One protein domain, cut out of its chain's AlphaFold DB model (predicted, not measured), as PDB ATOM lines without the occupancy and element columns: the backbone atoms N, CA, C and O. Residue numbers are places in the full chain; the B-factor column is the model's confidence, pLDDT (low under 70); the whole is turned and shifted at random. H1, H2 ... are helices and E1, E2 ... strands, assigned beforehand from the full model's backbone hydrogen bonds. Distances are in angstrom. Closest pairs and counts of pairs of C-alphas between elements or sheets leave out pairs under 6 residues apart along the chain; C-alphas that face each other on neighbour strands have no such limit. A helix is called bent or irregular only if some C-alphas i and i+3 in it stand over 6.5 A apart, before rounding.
ATOM      1  N   ARG A   3     158.626  91.645 167.403       93.38
ATOM      2  CA  ARG A   3     159.110  92.942 166.933       93.38
ATOM      3  C   ARG A   3     157.909  93.814 166.583       93.38
ATOM      4  O   ARG A   3     156.926  93.328 166.028       93.38
ATOM      5  N   VAL A   4     157.986  95.091 166.922       94.88
ATOM      6  CA  VAL A   4     156.950  96.080 166.621       94.88
ATOM      7  C   VAL A   4     157.236  96.713 165.266       94.88
ATOM      8  O   VAL A   4     158.370  97.110 165.004       94.88
ATOM      9  N   ASP A   5     156.207  96.854 164.434       94.31
ATOM     10  CA  ASP A   5     156.267  97.714 163.254       94.31
ATOM     11  C   ASP A   5     156.301  99.191 163.686       94.31
ATOM     12  O   ASP A   5     155.280  99.814 163.993       94.31
ATOM     13  N   LEU A   6     157.513  99.738 163.767       91.94
ATOM     14  CA  LEU A   6     157.742 101.109 164.206       91.94
ATOM     15  C   LEU A   6     157.229 102.154 163.215       91.94
ATOM     16  O   LEU A   6     156.926 103.263 163.654       91.94
ATOM     17  N   GLU A   7     157.120 101.837 161.924       90.94
ATOM     18  CA  GLU A   7     156.618 102.786 160.926       90.94
ATOM     19  C   GLU A   7     155.129 103.040 161.150       90.94
ATOM     20  O   GLU A   7     154.722 104.193 161.314       90.94
ATOM     21  N   THR A   8     154.344 101.968 161.305       90.19
ATOM     22  CA  THR A   8     152.920 102.060 161.658       90.19
ATOM     23  C   THR A   8     152.715 102.829 162.966       90.19
ATOM     24  O   THR A   8     151.903 103.752 163.030       90.19
ATOM     25  N   ILE A   9     153.482 102.505 164.015       91.06
ATOM     26  CA  ILE A   9     153.345 103.171 165.321       91.06
ATOM     27  C   ILE A   9     153.704 104.662 165.256       91.06
ATOM     28  O   ILE A   9     153.043 105.480 165.898       91.06
ATOM     29  N   ARG A  10     154.740 105.037 164.500       88.00
ATOM     30  CA  ARG A  10     155.109 106.449 164.324       88.00
ATOM     31  C   ARG A  10     154.050 107.205 163.533       88.00
ATOM     32  O   ARG A  10     153.646 108.275 163.978       88.00
ATOM     33  N   GLY A  11     153.546 106.628 162.440       87.12
ATOM     34  CA  GLY A  11     152.486 107.238 161.634       87.12
ATOM     35  C   GLY A  11     151.234 107.570 162.453       87.12
ATOM     36  O   GLY A  11     150.675 108.658 162.326       87.12
ATOM     37  N   GLU A  12     150.838 106.683 163.370       87.25
ATOM     38  CA  GLU A  12     149.703 106.915 164.272       87.25
ATOM     39  C   GLU A  12     149.943 108.044 165.286       87.25
ATOM     40  O   GLU A  12     149.023 108.804 165.597       87.25
ATOM     41  N   LEU A  13     151.164 108.168 165.813       85.25
ATOM     42  CA  LEU A  13     151.511 109.208 166.788       85.25
ATOM     43  C   LEU A  13     151.722 110.588 166.146       85.25
ATOM     44  O   LEU A  13     151.575 111.606 166.827       85.25
ATOM     45  N   GLU A  14     152.053 110.638 164.854       81.81
ATOM     46  CA  GLU A  14     152.322 111.874 164.111       81.81
ATOM     47  C   GLU A  14     151.060 112.554 163.547       81.81
ATOM     48  O   GLU A  14     151.084 113.760 163.301       81.81
ATOM     49  N   GLY A  15     149.953 111.821 163.371       66.19
ATOM     50  CA  GLY A  15     148.763 112.296 162.651       66.19
ATOM     51  C   GLY A  15     147.864 113.322 163.367       66.19
ATOM     52  O   GLY A  15     146.997 113.907 162.721       66.19
ATOM     53  N   SER A  16     148.014 113.553 164.679       61.88
ATOM     54  CA  SER A  16     147.239 114.527 165.486       61.88
ATOM     55  C   SER A  16     147.877 114.736 166.874       61.88
ATOM     56  O   SER A  16     148.681 113.892 167.279       61.88
ATOM     57  N   PRO A  17     147.538 115.801 167.642       61.94
ATOM     58  CA  PRO A  17     147.990 115.939 169.029       61.94
ATOM     59  C   PRO A  17     147.535 114.727 169.853       61.94
ATOM     60  O   PRO A  17     146.358 114.584 170.178       61.94
ATOM     61  N   SER A  18     148.472 113.829 170.149       75.50
ATOM     62  CA  SER A  18     148.223 112.522 170.775       75.50
ATOM     63  C   SER A  18     148.973 112.357 172.100       75.50
ATOM     64  O   SER A  18     148.797 111.361 172.807       75.50
ATOM     65  N   ILE A  19     149.795 113.350 172.458       88.19
ATOM     66  CA  ILE A  19     150.663 113.332 173.632       88.19
ATOM     67  C   ILE A  19     150.234 114.456 174.561       88.19
ATOM     68  O   ILE A  19     150.270 115.633 174.214       88.19
ATOM     69  N   ASN A  20     149.827 114.085 175.763       90.56
ATOM     70  CA  ASN A  20     149.502 115.008 176.832       90.56
ATOM     71  C   ASN A  20     150.791 115.422 177.536       90.56
ATOM     72  O   ASN A  20     151.587 114.572 177.940       90.56
ATOM     73  N   VAL A  21     150.972 116.725 177.699       92.50
ATOM     74  CA  VAL A  21     152.069 117.325 178.450       92.50
ATOM     75  C   VAL A  21     151.494 117.938 179.706       92.50
ATOM     76  O   VAL A  21     150.633 118.815 179.633       92.50
ATOM     77  N   TYR A  22     151.990 117.482 180.847       92.56
ATOM     78  CA  TYR A  22     151.643 118.009 182.157       92.56
ATOM     79  C   TYR A  22     152.861 118.702 182.758       92.56
ATOM     80  O   TYR A  22     153.934 118.103 182.853       92.56
ATOM     81  N   GLY A  23     152.705 119.957 183.176       91.12
ATOM     82  CA  GLY A  23     153.685 120.586 184.063       91.12
ATOM     83  C   GLY A  23     153.642 119.923 185.438       91.12
ATOM     84  O   GLY A  23     152.554 119.657 185.943       91.12
ATOM     85  N   LEU A  24     154.793 119.645 186.044       90.25
ATOM     86  CA  LEU A  24     154.872 119.054 187.377       90.25
ATOM     87  C   LEU A  24     155.459 120.050 188.374       90.25
ATOM     88  O   LEU A  24     156.589 120.519 188.220       90.25
ATOM     89  N   ALA A  25     154.694 120.347 189.421       87.62
ATOM     90  CA  ALA A  25     155.153 121.157 190.539       87.62
ATOM     91  C   ALA A  25     155.433 120.254 191.744       87.62
ATOM     92  O   ALA A  25     154.522 119.666 192.333       87.62
ATOM     93  N   PHE A  26     156.716 120.144 192.078       84.00
ATOM     94  CA  PHE A  26     157.220 119.355 193.194       84.00
ATOM     95  C   PHE A  26     157.240 120.203 194.465       84.00
ATOM     96  O   PHE A  26     157.745 121.326 194.443       84.00
ATOM     97  N   LYS A  27     156.700 119.668 195.564       81.00
ATOM     98  CA  LYS A  27     156.699 120.350 196.869       81.00
ATOM     99  C   LYS A  27     158.094 120.411 197.494       81.00
ATOM    100  O   LYS A  27     158.399 121.363 198.201       81.00
ATOM    101  N   GLU A  28     158.941 119.431 197.186       75.25
ATOM    102  CA  GLU A  28     160.339 119.345 197.616       75.25
ATOM    103  C   GLU A  28     161.236 118.956 196.424       75.25
ATOM    104  O   GLU A  28     160.736 118.399 195.443       75.25
ATOM    105  N   PRO A  29     162.551 119.241 196.455       70.38
ATOM    106  CA  PRO A  29     163.476 118.784 195.421       70.38
ATOM    107  C   PRO A  29     163.486 117.250 195.324       70.38
ATOM    108  O   PRO A  29     163.870 116.568 196.272       70.38
ATOM    109  N   ILE A  30     163.098 116.711 194.166       65.38
ATOM    110  CA  ILE A  30     163.066 115.268 193.899       65.38
ATOM    111  C   ILE A  30     164.314 114.852 193.104       65.38
ATOM    112  O   ILE A  30     164.719 115.552 192.177       65.38
ATOM    113  N   ARG A  31     164.945 113.732 193.486       60.41
ATOM    114  CA  ARG A  31     166.103 113.143 192.780       60.41
ATOM    115  C   ARG A  31     165.628 112.209 191.661       60.41
ATOM    116  O   ARG A  31     164.522 111.682 191.727       60.41
ATOM    117  N   GLU A  32     166.468 111.975 190.655       55.84
ATOM    118  CA  GLU A  32     166.143 111.112 189.503       55.84
ATOM    119  C   GLU A  32     165.778 109.666 189.894       55.84
ATOM    120  O   GLU A  32     165.019 109.007 189.192       55.84
ATOM    121  N   ASP A  33     166.258 109.179 191.041       53.31
ATOM    122  CA  ASP A  33     166.015 107.828 191.555       53.31
ATOM    123  C   ASP A  33     164.754 107.692 192.435       53.31
ATOM    124  O   ASP A  33     164.467 106.603 192.939       53.31
ATOM    125  N   ASP A  34     163.978 108.766 192.612       68.31
ATOM    126  CA  ASP A  34     162.800 108.777 193.482       68.31
ATOM    127  C   ASP A  34     161.677 107.840 192.968       68.31
ATOM    128  O   ASP A  34     161.373 107.816 191.766       68.31
ATOM    129  N   PRO A  35     161.004 107.070 193.853       64.62
ATOM    130  CA  PRO A  35     159.883 106.203 193.481       64.62
ATOM    131  C   PRO A  35     158.762 106.918 192.719       64.62
ATOM    132  O   PRO A  35     158.095 106.294 191.888       64.62
ATOM    133  N   CYS A  36     158.548 108.210 192.980       77.50
ATOM    134  CA  CYS A  36     157.637 109.030 192.204       77.50
ATOM    135  C   CYS A  36     158.118 109.183 190.759       77.50
ATOM    136  O   CYS A  36     157.340 108.896 189.853       77.50
ATOM    137  N   ILE A  37     159.385 109.537 190.516       80.00
ATOM    138  CA  ILE A  37     159.922 109.662 189.151       80.00
ATOM    139  C   ILE A  37     159.744 108.355 188.380       80.00
ATOM    140  O   ILE A  37     159.184 108.364 187.287       80.00
ATOM    141  N   GLN A  38     160.050 107.208 188.985       71.69
ATOM    142  CA  GLN A  38     159.802 105.913 188.340       71.69
ATOM    143  C   GLN A  38     158.313 105.660 188.066       71.69
ATOM    144  O   GLN A  38     157.941 105.074 187.047       71.69
ATOM    145  N   ALA A  39     157.424 106.057 188.978       79.50
ATOM    146  CA  ALA A  39     155.987 105.930 188.768       79.50
ATOM    147  C   ALA A  39     155.501 106.809 187.602       79.50
ATOM    148  O   ALA A  39     154.622 106.380 186.851       79.50
ATOM    149  N   LEU A  40     156.106 107.986 187.417       85.56
ATOM    150  CA  LEU A  40     155.877 108.873 186.277       85.56
ATOM    151  C   LEU A  40     156.432 108.273 184.975       85.56
ATOM    152  O   LEU A  40     155.715 108.209 183.980       85.56
ATOM    153  N   GLU A  41     157.649 107.733 184.990       83.06
ATOM    154  CA  GLU A  41     158.264 107.052 183.839       83.06
ATOM    155  C   GLU A  41     157.508 105.781 183.413       83.06
ATOM    156  O   GLU A  41     157.497 105.382 182.250       83.06
ATOM    157  N   ASN A  42     156.809 105.130 184.344       78.19
ATOM    158  CA  ASN A  42     155.945 103.991 184.028       78.19
ATOM    159  C   ASN A  42     154.680 104.384 183.251       78.19
ATOM    160  O   ASN A  42     154.036 103.517 182.643       78.19
ATOM    161  N   ILE A  43     154.293 105.658 183.305       85.06
ATOM    162  CA  ILE A  43     153.115 106.188 182.618       85.06
ATOM    163  C   ILE A  43     153.474 107.156 181.489       85.06
ATOM    164  O   ILE A  43     152.563 107.560 180.773       85.06
ATOM    165  N   GLY A  44     154.745 107.508 181.294       89.12
ATOM    166  CA  GLY A  44     155.179 108.490 180.304       89.12
ATOM    167  C   GLY A  44     156.690 108.728 180.296       89.12
ATOM    168  O   GLY A  44     157.463 107.908 180.770       89.12
ATOM    169  N   TYR A  45     157.106 109.859 179.741       91.56
ATOM    170  CA  TYR A  45     158.468 110.374 179.804       91.56
ATOM    171  C   TYR A  45     158.505 111.601 180.713       91.56
ATOM    172  O   TYR A  45     157.798 112.577 180.450       91.56
ATOM    173  N   TYR A  46     159.304 111.545 181.774       90.25
ATOM    174  CA  TYR A  46     159.549 112.686 182.644       90.25
ATOM    175  C   TYR A  46     160.837 113.396 182.221       90.25
ATOM    176  O   TYR A  46     161.914 112.813 182.268       90.25
ATOM    177  N   ASP A  47     160.712 114.660 181.832       88.50
ATOM    178  CA  ASP A  47     161.839 115.549 181.577       88.50
ATOM    179  C   ASP A  47     162.145 116.329 182.861       88.50
ATOM    180  O   ASP A  47     161.406 117.247 183.241       88.50
ATOM    181  N   GLY A  48     163.230 115.947 183.539       83.19
ATOM    182  CA  GLY A  48     163.673 116.583 184.781       83.19
ATOM    183  C   GLY A  48     164.100 118.041 184.610       83.19
ATOM    184  O   GLY A  48     163.889 118.848 185.518       83.19
ATOM    185  N   GLY A  49     164.626 118.406 183.436       84.56
ATOM    186  CA  GLY A  49     165.086 119.761 183.141       84.56
ATOM    187  C   GLY A  49     163.928 120.744 182.990       84.56
ATOM    188  O   GLY A  49     163.942 121.820 183.590       84.56
ATOM    189  N   SER A  50     162.888 120.362 182.242       86.00
ATOM    190  CA  SER A  50     161.688 121.195 182.059       86.00
ATOM    191  C   SER A  50     160.572 120.924 183.074       86.00
ATOM    192  O   SER A  50     159.566 121.641 183.084       86.00
ATOM    193  N   ARG A  51     160.743 119.911 183.936       88.62
ATOM    194  CA  ARG A  51     159.743 119.406 184.893       88.62
ATOM    195  C   ARG A  51     158.401 119.107 184.225       88.62
ATOM    196  O   ARG A  51     157.338 119.465 184.736       88.62
ATOM    197  N   ARG A  52     158.449 118.457 183.065       91.88
ATOM    198  CA  ARG A  52     157.263 118.086 182.285       91.88
ATOM    199  C   ARG A  52     157.135 116.580 182.181       91.88
ATOM    200  O   ARG A  52     158.119 115.869 182.019       91.88
ATOM    201  N   LEU A  53     155.898 116.109 182.233       92.25
ATOM    202  CA  LEU A  53     155.547 114.731 181.938       92.25
ATOM    203  C   LEU A  53     154.838 114.670 180.596       92.25
ATOM    204  O   LEU A  53     153.750 115.221 180.437       92.25
ATOM    205  N   TYR A  54     155.446 113.958 179.663       92.62
ATOM    206  CA  TYR A  54     154.882 113.644 178.363       92.62
ATOM    207  C   TYR A  54     154.252 112.254 178.454       92.62
ATOM    208  O   TYR A  54     154.883 111.310 178.926       92.62
ATOM    209  N   THR A  55     153.007 112.081 178.030       90.75
ATOM    210  CA  THR A  55     152.344 110.772 178.075       90.75
ATOM    211  C   THR A  55     151.223 110.665 177.052       90.75
ATOM    212  O   THR A  55     150.510 111.624 176.776       90.75
ATOM    213  N   THR A  56     150.995 109.469 176.521       87.12
ATOM    214  CA  THR A  56     149.820 109.185 175.684       87.12
ATOM    215  C   THR A  56     148.551 108.937 176.504       87.12
ATOM    216  O   THR A  56     147.495 108.666 175.937       87.12
ATOM    217  N   ARG A  57     148.632 108.989 177.841       83.25
ATOM    218  CA  ARG A  57     147.499 108.777 178.749       83.25
ATOM    219  C   ARG A  57     146.978 110.110 179.284       83.25
ATOM    220  O   ARG A  57     147.778 110.906 179.768       83.25
ATOM    221  N   PRO A  58     145.656 110.339 179.297       82.12
ATOM    222  CA  PRO A  58     145.101 111.392 180.131       82.12
ATOM    223  C   PRO A  58     145.304 111.018 181.606       82.12
ATOM    224  O   PRO A  58     144.970 109.909 182.035       82.12
ATOM    225  N   ILE A  59     145.874 111.937 182.382       81.25
ATOM    226  CA  ILE A  59     146.099 111.779 183.818       81.25
ATOM    227  C   ILE A  59     145.036 112.589 184.552       81.25
ATOM    228  O   ILE A  59     145.079 113.814 184.558       81.25
ATOM    229  N   GLY A  60     144.080 111.887 185.163       72.19
ATOM    230  CA  GLY A  60     143.124 112.495 186.096       72.19
ATOM    231  C   GLY A  60     143.653 112.565 187.530       72.19
ATOM    232  O   GLY A  60     143.227 113.415 188.300       72.19
ATOM    233  N   ASP A  61     144.587 111.682 187.886       76.12
ATOM    234  CA  ASP A  61     145.198 111.627 189.211       76.12
ATOM    235  C   ASP A  61     146.614 111.045 189.112       76.12
ATOM    236  O   ASP A  61     146.881 110.161 188.287       76.12
ATOM    237  N   LEU A  62     147.525 111.551 189.942       80.19
ATOM    238  CA  LEU A  62     148.924 111.142 189.937       80.19
ATOM    239  C   LEU A  62     149.088 109.714 190.475       80.19
ATOM    240  O   LEU A  62     148.288 109.251 191.301       80.19
ATOM    241  N   PRO A  63     150.145 108.995 190.044       75.81
ATOM    242  CA  PRO A  63     150.521 107.742 190.672       75.81
ATOM    243  C   PRO A  63     150.656 107.911 192.182       75.81
ATOM    244  O   PRO A  63     151.155 108.922 192.661       75.81
ATOM    245  N   GLU A  64     150.243 106.893 192.928       70.31
ATOM    246  CA  GLU A  64     150.211 106.916 194.391       70.31
ATOM    247  C   GLU A  64     151.506 107.434 195.061       70.31
ATOM    248  O   GLU A  64     151.375 108.277 195.944       70.31
ATOM    249  N   PRO A  65     152.731 107.053 194.629       69.38
ATOM    250  CA  PRO A  65     153.973 107.588 195.207       69.38
ATOM    251  C   PRO A  65     154.176 109.099 195.015       69.38
ATOM    252  O   PRO A  65     154.996 109.696 195.702       69.38
ATOM    253  N   CYS A  66     153.453 109.711 194.077       79.06
ATOM    254  CA  CYS A  66     153.571 111.118 193.707       79.06
ATOM    255  C   CYS A  66     152.475 112.010 194.294       79.06
ATOM    256  O   CYS A  66     152.615 113.228 194.254       79.06
ATOM    257  N   ARG A  67     151.364 111.444 194.787       78.56
ATOM    258  CA  ARG A  67     150.160 112.224 195.142       78.56
ATOM    259  C   ARG A  67     150.414 113.283 196.212       78.56
ATOM    260  O   ARG A  67     149.845 114.368 196.151       78.56
ATOM    261  N   ASP A  68     151.285 112.975 197.166       75.38
ATOM    262  CA  ASP A  68     151.556 113.866 198.292       75.38
ATOM    263  C   ASP A  68     152.685 114.861 197.997       75.38
ATOM    264  O   ASP A  68     152.740 115.919 198.626       75.38
ATOM    265  N   SER A  69     153.548 114.561 197.023       77.88
ATOM    266  CA  SER A  69     154.797 115.281 196.735       77.88
ATOM    267  C   SER A  69     154.766 116.091 195.436       77.88
ATOM    268  O   SER A  69     155.560 117.021 195.275       77.88
ATOM    269  N   VAL A  70     153.842 115.784 194.525       84.31
ATOM    270  CA  VAL A  70     153.745 116.386 193.192       84.31
ATOM    271  C   VAL A  70     152.325 116.868 192.940       84.31
ATOM    272  O   VAL A  70     151.351 116.238 193.338       84.31
ATOM    273  N   SER A  71     152.204 117.997 192.253       85.94
ATOM    274  CA  SER A  71     150.935 118.514 191.747       85.94
ATOM    275  C   SER A  71     150.984 118.651 190.227       85.94
ATOM    276  O   SER A  71     152.019 119.011 189.654       85.94
ATOM    277  N   LEU A  72     149.866 118.318 189.576       87.44
ATOM    278  CA  LEU A  72     149.685 118.492 188.136       87.44
ATOM    279  C   LEU A  72     149.365 119.960 187.849       87.44
ATOM    280  O   LEU A  72     148.381 120.501 188.346       87.44
ATOM    281  N   GLY A  73     150.221 120.594 187.059       82.88
ATOM    282  CA  GLY A  73     150.046 121.941 186.537       82.88
ATOM    283  C   GLY A  73     149.369 121.947 185.166       82.88
ATOM    284  O   GLY A  73     148.541 121.095 184.850       82.88
ATOM    285  N   SER A  74     149.740 122.924 184.334       78.56
ATOM    286  CA  SER A  74     149.149 123.141 183.009       78.56
ATOM    287  C   SER A  74     149.184 121.888 182.128       78.56
ATOM    288  O   SER A  74     150.230 121.241 182.014       78.56
ATOM    289  N   HIS A  75     148.064 121.616 181.458       86.12
ATOM    290  CA  HIS A  75     147.898 120.544 180.477       86.12
ATOM    291  C   HIS A  75     147.879 121.119 179.054       86.12
ATOM    292  O   HIS A  75     147.164 122.083 178.781       86.12
ATOM    293  N   LYS A  76     148.670 120.535 178.148       89.81
ATOM    294  CA  LYS A  76     148.650 120.828 176.705       89.81
ATOM    295  C   LYS A  76     148.760 119.518 175.925       89.81
ATOM    296  O   LYS A  76     149.544 118.652 176.298       89.81
ATOM    297  N   ALA A  77     148.028 119.388 174.823       88.56
ATOM    298  CA  ALA A  77     148.260 118.322 173.849       88.56
ATOM    299  C   ALA A  77     149.314 118.756 172.814       88.56
ATOM    300  O   ALA A  77     149.255 119.872 172.294       88.56
ATOM    301  N   VAL A  78     150.274 117.879 172.525       89.69
ATOM    302  CA  VAL A  78     151.366 118.107 171.569       89.69
ATOM    303  C   VAL A  78     151.516 116.930 170.607       89.69
ATOM    304  O   VAL A  78     150.966 115.845 170.821       89.69
ATOM    305  N   THR A  79     152.271 117.155 169.537       87.56
ATOM    306  CA  THR A  79     152.677 116.114 168.583       87.56
ATOM    307  C   THR A  79     153.990 115.446 169.002       87.56
ATOM    308  O   THR A  79     154.751 115.996 169.799       87.56
ATOM    309  N   LEU A  80     154.308 114.274 168.436       86.81
ATOM    310  CA  LEU A  80     155.573 113.570 168.714       86.81
ATOM    311  C   LEU A  80     156.818 114.413 168.379       86.81
ATOM    312  O   LEU A  80     157.840 114.276 169.042       86.81
ATOM    313  N   LYS A  81     156.713 115.328 167.405       85.94
ATOM    314  CA  LYS A  81     157.787 116.253 166.999       85.94
ATOM    315  C   LYS A  81     158.140 117.287 168.073       85.94
ATOM    316  O   LYS A  81     159.232 117.840 168.046       85.94
ATOM    317  N   GLU A  82     157.216 117.561 168.993       88.25
ATOM    318  CA  GLU A  82     157.408 118.488 170.114       88.25
ATOM    319  C   GLU A  82     157.943 117.782 171.375       88.25
ATOM    320  O   GLU A  82     158.203 118.444 172.381       88.25
ATOM    321  N   VAL A  83     158.097 116.451 171.353       88.81
ATOM    322  CA  VAL A  83     158.690 115.691 172.462       88.81
ATOM    323  C   VAL A  83     160.216 115.767 172.378       88.81
ATOM    324  O   VAL A  83     160.768 115.605 171.287       88.81
ATOM    325  N   PRO A  84     160.921 115.954 173.510       91.25
ATOM    326  CA  PRO A  84     162.376 115.838 173.562       91.25
ATOM    327  C   PRO A  84     162.886 114.529 172.939       91.25
ATOM    328  O   PRO A  84     162.265 113.474 173.087       91.25
ATOM    329  N   VAL A  85     164.019 114.590 172.229       86.88
ATOM    330  CA  VAL A  85     164.556 113.465 171.435       86.88
ATOM    331  C   VAL A  85     164.800 112.214 172.288       86.88
ATOM    332  O   VAL A  85     164.495 111.097 171.868       86.88
ATOM    333  N   ASP A  86     165.303 112.406 173.502       83.75
ATOM    334  CA  ASP A  86     165.501 111.378 174.527       83.75
ATOM    335  C   ASP A  86     164.178 110.783 175.047       83.75
ATOM    336  O   ASP A  86     164.100 109.591 175.355       83.75
ATOM    337  N   GLY A  87     163.104 111.572 175.043       87.38
ATOM    338  CA  GLY A  87     161.763 111.167 175.451       87.38
ATOM    339  C   GLY A  87     160.980 110.334 174.440       87.38
ATOM    340  O   GLY A  87     160.123 109.536 174.836       87.38
ATOM    341  N   ILE A  88     161.276 110.464 173.142       90.00
ATOM    342  CA  ILE A  88     160.532 109.792 172.060       90.00
ATOM    343  C   ILE A  88     160.474 108.273 172.280       90.00
ATOM    344  O   ILE A  88     159.406 107.663 172.180       90.00
ATOM    345  N   ARG A  89     161.603 107.645 172.636       90.44
ATOM    346  CA  ARG A  89     161.682 106.190 172.871       90.44
ATOM    347  C   ARG A  89     160.785 105.730 174.021       90.44
ATOM    348  O   ARG A  89     160.174 104.661 173.924       90.44
ATOM    349  N   SER A  90     160.695 106.522 175.085       88.62
ATOM    350  CA  SER A  90     159.868 106.235 176.261       88.62
ATOM    351  C   SER A  90     158.378 106.402 175.957       88.62
ATOM    352  O   SER A  90     157.581 105.535 176.319       88.62
ATOM    353  N   ILE A  91     158.008 107.442 175.204       91.19
ATOM    354  CA  ILE A  91     156.628 107.652 174.745       91.19
ATOM    355  C   ILE A  91     156.148 106.506 173.862       91.19
ATOM    356  O   ILE A  91     155.097 105.928 174.137       91.19
ATOM    357  N   ILE A  92     156.930 106.132 172.846       91.81
ATOM    358  CA  ILE A  92     156.587 105.018 171.953       91.81
ATOM    359  C   ILE A  92     156.420 103.726 172.767       91.81
ATOM    360  O   ILE A  92     155.445 102.997 172.583       91.81
ATOM    361  N   LYS A  93     157.322 103.457 173.720       90.81
ATOM    362  CA  LYS A  93     157.244 102.282 174.600       90.81
ATOM    363  C   LYS A  93     155.942 102.246 175.412       90.81
ATOM    364  O   LYS A  93     155.296 101.198 175.476       90.81
ATOM    365  N   VAL A  94     155.549 103.365 176.028       89.00
ATOM    366  CA  VAL A  94     154.302 103.470 176.811       89.00
ATOM    367  C   VAL A  94     153.079 103.301 175.907       89.00
ATOM    368  O   VAL A  94     152.183 102.524 176.241       89.00
ATOM    369  N   TYR A  95     153.074 103.964 174.747       91.50
ATOM    370  CA  TYR A  95     151.997 103.878 173.765       91.50
ATOM    371  C   TYR A  95     151.770 102.442 173.289       91.50
ATOM    372  O   TYR A  95     150.652 101.931 173.365       91.50
ATOM    373  N   VAL A  96     152.839 101.760 172.865       93.31
ATOM    374  CA  VAL A  96     152.778 100.370 172.398       93.31
ATOM    375  C   VAL A  96     152.291  99.449 173.507       93.31
ATOM    376  O   VAL A  96     151.414  98.623 173.264       93.31
ATOM    377  N   ARG A  97     152.787  99.609 174.742       91.62
ATOM    378  CA  ARG A  97     152.321  98.809 175.884       91.62
ATOM    379  C   ARG A  97     150.808  98.925 176.063       91.62
ATOM    380  O   ARG A  97     150.131  97.913 176.224       91.62
ATOM    381  N   ASP A  98     150.275 100.141 176.013       88.19
ATOM    382  CA  ASP A  98     148.840 100.389 176.155       88.19
ATOM    383  C   ASP A  98     148.023  99.865 174.983       88.19
ATOM    384  O   ASP A  98     146.941  99.305 175.179       88.19
ATOM    385  N   LYS A  99     148.535 100.050 173.766       91.44
ATOM    386  CA  LYS A  99     147.901  99.566 172.544       91.44
ATOM    387  C   LYS A  99     147.795  98.042 172.556       91.44
ATOM    388  O   LYS A  99     146.716  97.523 172.281       91.44
ATOM    389  N   VAL A 100     148.855  97.345 172.970       93.94
ATOM    390  CA  VAL A 100     148.861  95.885 173.139       93.94
ATOM    391  C   VAL A 100     147.863  95.473 174.216       93.94
ATOM    392  O   VAL A 100     147.017  94.632 173.952       93.94
ATOM    393  N   LEU A 101     147.875  96.099 175.398       89.88
ATOM    394  CA  LEU A 101     146.934  95.755 176.475       89.88
ATOM    395  C   LEU A 101     145.464  95.906 176.058       89.88
ATOM    396  O   LEU A 101     144.643  95.039 176.357       89.88
ATOM    397  N   ARG A 102     145.114  96.999 175.368       88.38
ATOM    398  CA  ARG A 102     143.749  97.210 174.863       88.38
ATOM    399  C   ARG A 102     143.408  96.237 173.738       88.38
ATOM    400  O   ARG A 102     142.350  95.616 173.784       88.38
ATOM    401  N   GLY A 103     144.305  96.089 172.767       92.31
ATOM    402  CA  GLY A 103     144.098  95.229 171.608       92.31
ATOM    403  C   GLY A 103     143.988  93.755 171.993       92.31
ATOM    404  O   GLY A 103     143.060  93.089 171.558       92.31
TER     405      GLY A 103
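Overview. This is residues 3 to 103 of the 799 residues of the protein "Piwi domain-containing protein" of Thermogladius calderae (strain DSM 22663 / VKM B-2946 / 1633) (UniProt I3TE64). What does the model look like? A twisted sheet of four strands has the long helix H3 on one face, by the short strands E2 and E3, and the short helix H2 on the other face; H1 sits off the sheet at one end of an elongated outline. The long strands E1 and E4 run side by side with the longest axis. What is it built of? The printed part has 101 residues, of mixed class, with three named helices and four named strands in the order H1 E1 H2 E2 E3 E4 H3; the sheet, in the order E2 E3 E1 E4, is antiparallel. It is compact, with a radius of gyration of the C-alphas of 13.5 A, and spans 40 by 24 by 24 A.

Arrangement. How do the strands pair? Inner strand E1, residues 19 to 26, is antiparallel to edge strand E4, residues 70 to 78, with N 21 and O 76 within hydrogen-bond range at 2.8 A, and to E3, residues 52 to 55, with N 22 and O 53 at 2.9 A. E3 and edge strand E2, residues 45 to 47, form a hairpin, with N 45 and O 54 at 2.8 A. E4 bends by 61 degrees at residue 74. Which helices are on the sheet? H3, residues 85 to 103, and H2, residues 35 to 41, are on opposite faces, three layers with the sheet between helices, at heights over the sheet of 4.0 A, only just above the sheet's level, and 7.9 A. The closest C-alphas of H3 and E2 are those of Gly 87 and Tyr 45, 5.5 A apart; those of H2 and E2 are Leu 40 and Tyr 46, 6.4 A apart. E1, H2 and E2 make a split strand-helix-strand unit, two strands running the same way with E3 between them, and its crossover is right-handed. Does any helix stand off the sheet? H1, residues 6 to 14, is not on it. H1 only just touches H3, at its residues 92 to 96 alone, with 3 pairs of C-alphas within 8 A, the closest those of Ile 9 and Ile 92 at 7.6 A, and is about perpendicular to it at 81 degrees. What do the helix backbones show? Every O i to N i+4 pair is within hydrogen-bond range in H1 and H2, and 13 of 15 in H3.

Along the chain. Where do the first and last elements lie? H1 begins at C-alpha 6, (157.742, 101.109, 164.206), and H3 ends at C-alpha 103, (144.098, 95.229, 171.608). How long are the longer elements? From first to last C-alpha H3 measures 27.4 A, E4 21.8 A and E1 21.5 A. H3 is only just irregular, with C-alphas 86 and 89 6.7 A apart.

Size, cuts and confidence. How far does it reach? The two C-alphas farthest apart, those of Asp 5 and Glu 28, are 40.8 A apart. Is anything cut or long? The printed part has no cut, and the link from E3 to E4, 14 residues, is long. Where is confidence low? Residues 15 to 17, 30 to 35 and 65 are under 70, and the mean pLDDT of the printed part is 83.8.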